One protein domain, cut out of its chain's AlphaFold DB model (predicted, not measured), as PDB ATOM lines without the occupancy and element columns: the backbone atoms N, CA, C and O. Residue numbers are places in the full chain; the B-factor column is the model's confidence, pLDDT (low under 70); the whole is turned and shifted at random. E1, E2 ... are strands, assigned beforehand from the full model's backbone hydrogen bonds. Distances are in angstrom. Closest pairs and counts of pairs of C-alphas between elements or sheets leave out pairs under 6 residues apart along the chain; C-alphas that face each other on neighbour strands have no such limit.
ATOM      1  N   ASP A  24     125.148  24.840  60.539       70.69
ATOM      2  CA  ASP A  24     125.101  23.493  59.945       70.69
ATOM      3  C   ASP A  24     125.044  23.461  58.404       70.69
ATOM      4  O   ASP A  24     125.514  22.493  57.814       70.69
ATOM      5  N   GLY A  25     124.574  24.525  57.742       66.62
ATOM      6  CA  GLY A  25     124.623  24.665  56.281       66.62
ATOM      7  C   GLY A  25     126.036  24.759  55.682       66.62
ATOM      8  O   GLY A  25     126.188  24.547  54.482       66.62
ATOM      9  N   TRP A  26     127.057  25.040  56.497       63.50
ATOM     10  CA  TRP A  26     128.476  25.051  56.110       63.50
ATOM     11  C   TRP A  26     129.251  23.831  56.629       63.50
ATOM     12  O   TRP A  26     130.428  23.657  56.312       63.50
ATOM     13  N   GLY A  27     128.626  23.006  57.471       63.16
ATOM     14  CA  GLY A  27     129.271  21.833  58.048       63.16
ATOM     15  C   GLY A  27     129.342  20.683  57.045       63.16
ATOM     16  O   GLY A  27     128.419  20.465  56.266       63.16
ATOM     17  N   THR A  28     130.413  19.890  57.105       68.81
ATOM     18  CA  THR A  28     130.483  18.593  56.407       68.81
ATOM     19  C   THR A  28     130.424  17.466  57.436       68.81
ATOM     20  O   THR A  28     131.079  17.544  58.478       68.81
ATOM     21  N   ARG A  29     129.632  16.414  57.177       63.09
ATOM     22  CA  ARG A  29     129.631  15.220  58.038       63.09
ATOM     23  C   ARG A  29     130.899  14.410  57.785       63.09
ATOM     24  O   ARG A  29     131.104  13.928  56.675       63.09
ATOM     25  N   HIS A  30     131.711  14.210  58.819       56.41
ATOM     26  CA  HIS A  30     132.815  13.256  58.775       56.41
ATOM     27  C   HIS A  30     132.299  11.849  59.099       56.41
ATOM     28  O   HIS A  30     131.929  11.548  60.230       56.41
ATOM     29  N   GLY A  31     132.261  10.976  58.094       53.69
ATOM     30  CA  GLY A  31     131.950   9.560  58.261       53.69
ATOM     31  C   GLY A  31     133.225   8.726  58.301       53.69
ATOM     32  O   GLY A  31     133.725   8.366  57.245       53.69
ATOM     33  N   ALA A  32     133.744   8.464  59.504       47.69
ATOM     34  CA  ALA A  32     134.466   7.251  59.920       47.69
ATOM     35  C   ALA A  32     135.337   7.553  61.152       47.69
ATOM     36  O   ALA A  32     136.457   8.049  61.059       47.69
ATOM     37  N   ARG A  33     134.829   7.151  62.321       55.44
ATOM     38  CA  ARG A  33     135.599   6.797  63.527       55.44
ATOM     39  C   ARG A  33     136.163   7.897  64.434       55.44
ATOM     40  O   ARG A  33     136.632   7.533  65.507       55.44
ATOM     41  N   GLN A  34     136.041   9.187  64.131       55.44
ATOM     42  CA  GLN A  34     136.216  10.224  65.157       55.44
ATOM     43  C   GLN A  34     135.119  11.284  65.042       55.44
ATOM     44  O   GLN A  34     135.055  12.032  64.075       55.44
ATOM     45  N   THR A  35     134.278  11.298  66.077       54.53
ATOM     46  CA  THR A  35     133.281  12.320  66.416       54.53
ATOM     47  C   THR A  35     132.045  12.370  65.510       54.53
ATOM     48  O   THR A  35     132.080  12.843  64.380       54.53
ATOM     49  N   ASP A  36     130.907  11.930  66.056       59.41
ATOM     50  CA  ASP A  36     129.557  12.130  65.511       59.41
ATOM     51  C   ASP A  36     129.163  13.615  65.652       59.41
ATOM     52  O   ASP A  36     128.359  14.021  66.489       59.41
ATOM     53  N   SER A  37     129.892  14.489  64.960       59.69
ATOM     54  CA  SER A  37     129.797  15.940  65.108       59.69
ATOM     55  C   SER A  37     130.069  16.645  63.788       59.69
ATOM     56  O   SER A  37     130.902  16.230  62.983       59.69
ATOM     57  N   TRP A  38     129.343  17.738  63.566       66.69
ATOM     58  CA  TRP A  38     129.553  18.617  62.424       66.69
ATOM     59  C   TRP A  38     130.836  19.416  62.624       66.69
ATOM     60  O   TRP A  38     130.957  20.162  63.597       66.69
ATOM     61  N   LEU A  39     131.780  19.274  61.696       67.00
ATOM     62  CA  LEU A  39     133.006  20.059  61.702       67.00
ATOM     63  C   LEU A  39     132.857  21.268  60.786       67.00
ATOM     64  O   LEU A  39     132.336  21.181  59.672       67.00
ATOM     65  N   PHE A  40     133.323  22.402  61.299       67.75
ATOM     66  CA  PHE A  40     133.419  23.653  60.571       67.75
ATOM     67  C   PHE A  40     134.813  23.791  59.999       67.75
ATOM     68  O   PHE A  40     135.782  23.902  60.751       67.75
ATOM     69  N   VAL A  41     134.910  23.798  58.676       74.06
ATOM     70  CA  VAL A  41     136.169  24.095  58.008       74.06
ATOM     71  C   VAL A  41     136.297  25.615  57.943       74.06
ATOM     72  O   VAL A  41     135.366  26.310  57.546       74.06
ATOM     73  N   LYS A  42     137.418  26.142  58.436       82.56
ATOM     74  CA  LYS A  42     137.771  27.555  58.280       82.56
ATOM     75  C   LYS A  42     138.329  27.766  56.880       82.56
ATOM     76  O   LYS A  42     139.082  26.920  56.397       82.56
ATOM     77  N   GLY A  43     137.994  28.881  56.248       85.38
ATOM     78  CA  GLY A  43     138.496  29.162  54.910       85.38
ATOM     79  C   GLY A  43     137.740  30.246  54.164       85.38
ATOM     80  O   GLY A  43     136.795  30.853  54.669       85.38
ATOM     81  N   SER A  44     138.191  30.479  52.936       87.88
ATOM     82  CA  SER A  44     137.549  31.380  51.988       87.88
ATOM     83  C   SER A  44     136.527  30.609  51.157       87.88
ATOM     84  O   SER A  44     136.855  29.598  50.538       87.88
ATOM     85  N   TYR A  45     135.297  31.105  51.134       86.00
ATOM     86  CA  TYR A  45     134.170  30.522  50.416       86.00
ATOM     87  C   TYR A  45     133.593  31.520  49.418       86.00
ATOM     88  O   TYR A  45     133.556  32.720  49.687       86.00
ATOM     89  N   GLU A  46     133.073  31.026  48.296       88.56
ATOM     90  CA  GLU A  46     132.314  31.838  47.345       88.56
ATOM     91  C   GLU A  46     130.811  31.739  47.627       88.56
ATOM     92  O   GLU A  46     130.215  30.659  47.592       88.56
ATOM     93  N   LEU A  47     130.179  32.885  47.886       87.75
ATOM     94  CA  LEU A  47     128.731  33.015  47.952       87.75
ATOM     95  C   LEU A  47     128.205  33.523  46.610       87.75
ATOM     96  O   LEU A  47     128.539  34.627  46.185       87.75
ATOM     97  N   LEU A  48     127.336  32.732  45.980       89.75
ATOM     98  CA  LEU A  48     126.698  33.058  44.705       89.75
ATOM     99  C   LEU A  48     125.192  33.282  44.895       89.75
ATOM    100  O   LEU A  48     124.478  32.391  45.364       89.75
ATOM    101  N   ILE A  49     124.694  34.449  44.481       86.56
ATOM    102  CA  ILE A  49     123.286  34.854  44.569       86.56
ATOM    103  C   ILE A  49     122.719  35.041  43.157       86.56
ATOM    104  O   ILE A  49     123.315  35.674  42.285       86.56
ATOM    105  N   GLY A  50     121.532  34.484  42.938       84.31
ATOM    106  CA  GLY A  50     120.798  34.603  41.684       84.31
ATOM    107  C   GLY A  50     119.901  33.400  41.427       84.31
ATOM    108  O   GLY A  50     119.920  32.406  42.162       84.31
ATOM    109  N   ARG A  51     119.081  33.522  40.386       81.31
ATOM    110  CA  ARG A  51     118.172  32.479  39.914       81.31
ATOM    111  C   ARG A  51     118.107  32.527  38.382       81.31
ATOM    112  O   ARG A  51     117.967  33.633  37.860       81.31
ATOM    113  N   PRO A  52     118.112  31.378  37.680       84.88
ATOM    114  CA  PRO A  52     118.292  30.001  38.178       84.88
ATOM    115  C   PRO A  52     119.713  29.723  38.714       84.88
ATOM    116  O   PRO A  52     120.575  30.588  38.652       84.88
ATOM    117  N   ILE A  53     119.977  28.520  39.252       82.94
ATOM    118  CA  ILE A  53     121.321  28.139  39.755       82.94
ATOM    119  C   ILE A  53     122.393  28.307  38.665       82.94
ATOM    120  O   ILE A  53     123.501  28.735  38.969       82.94
ATOM    121  N   ALA A  54     122.034  28.025  37.411       88.69
ATOM    122  CA  ALA A  54     122.902  28.198  36.250       88.69
ATOM    123  C   ALA A  54     123.213  29.672  35.906       88.69
ATOM    124  O   ALA A  54     124.136  29.916  35.143       88.69
ATOM    125  N   ASP A  55     122.467  30.641  36.450       89.44
ATOM    126  CA  ASP A  55     122.641  32.075  36.177       89.44
ATOM    127  C   ASP A  55     122.687  32.884  37.487       89.44
ATOM    128  O   ASP A  55     121.814  33.697  37.810       89.44
ATOM    129  N   ARG A  56     123.710  32.613  38.303       89.44
ATOM    130  CA  ARG A  56     124.016  33.394  39.509       89.44
ATOM    131  C   ARG A  56     125.064  34.451  39.182       89.44
ATOM    132  O   ARG A  56     126.235  34.130  39.026       89.44
ATOM    133  N   ARG A  57     124.633  35.711  39.078       87.81
ATOM    134  CA  ARG A  57     125.485  36.833  38.634       87.81
ATOM    135  C   ARG A  57     126.093  37.663  39.760       87.81
ATOM    136  O   ARG A  57     126.926  38.519  39.493       87.81
ATOM    137  N   ILE A  58     125.667  37.449  41.002       87.06
ATOM    138  CA  ILE A  58     126.175  38.183  42.164       87.06
ATOM    139  C   ILE A  58     127.078  37.231  42.946       87.06
ATOM    140  O   ILE A  58     126.601  36.208  43.434       87.06
ATOM    141  N   GLY A  59     128.365  37.562  43.054       90.25
ATOM    142  CA  GLY A  59     129.370  36.766  43.759       90.25
ATOM    143  C   GLY A  59     130.081  37.573  44.841       90.25
ATOM    144  O   GLY A  59     130.343  38.761  44.654       90.25
ATOM    145  N   ALA A  60     130.396  36.935  45.967       89.19
ATOM    146  CA  ALA A  60     131.213  37.515  47.027       89.19
ATOM    147  C   ALA A  60     132.067  36.442  47.710       89.19
ATOM    148  O   ALA A  60     131.597  35.329  47.944       89.19
ATOM    149  N   ALA A  61     133.300  36.794  48.073       91.00
ATOM    150  CA  ALA A  61     134.140  35.955  48.917       91.00
ATOM    151  C   ALA A  61     133.798  36.190  50.394       91.00
ATOM    152  O   ALA A  61     133.678  37.334  50.839       91.00
ATOM    153  N   ILE A  62     133.664  35.111  51.159       86.62
ATOM    154  CA  ILE A  62     133.417  35.147  52.599       86.62
ATOM    155  C   ILE A  62     134.498  34.329  53.285       86.62
ATOM    156  O   ILE A  62     134.706  33.165  52.952       86.62
ATOM    157  N   ASN A  63     135.165  34.932  54.265       86.31
ATOM    158  CA  ASN A  63     136.057  34.206  55.157       86.31
ATOM    159  C   ASN A  63     135.270  33.780  56.388       86.31
ATOM    160  O   ASN A  63     134.725  34.624  57.104       86.31
ATOM    161  N   VAL A  64     135.206  32.473  56.605       79.25
ATOM    162  CA  VAL A  64     134.629  31.859  57.801       79.25
ATOM    163  C   VAL A  64     135.768  31.387  58.669       79.25
ATOM    164  O   VAL A  64     135.752  31.746  59.868       79.25
TER     165      VAL A  64
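What this domain is: This is residues 24 to 64 of the 64 residues of an uncharacterized protein of Streptomyces sp. LRa12 (UniProt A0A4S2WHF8). Little regular structure is here: a long unnamed stretch, residues 24 to 43, folds back on itself as a loop whose residues 31 to 36 stick out, and leads into a two-stranded hairpin of E1 and E2. The printed part has 41 residues, 12 of them in the two antiparallel strands, with no named helix; the class is all strand. It is only just extended, close to loose, with a radius of gyration of the C-alphas of 14.0 A, and spans 40 by 21 by 13 A.

Where its parts are: Residues 28 to 29 pair with 38 to 39, antiparallel. E1, residues 44 to 49, begins at C-alpha 44 (137.549, 31.380, 51.988) and is 16.4 A long. E2, residues 58 to 63, is 16.8 A long and ends at C-alpha 63 (136.057, 34.206, 55.157).

How they stand to each other: E1 and E2 form a hairpin, antiparallel at 154 degrees between directions. C-alphas 44 and 63 face each other at 4.5 A. N 47 and O 60 are within hydrogen-bond range at 2.8 A, as are N 60 and O 47 at 3.0 A.

The domain as a whole: The C-alphas farthest apart, of Arg 33 and Arg 57, are 40.3 A apart. The printed part has no cut, and the link from E1 to E2 is short. Residues 25 to 40 have pLDDT under 70.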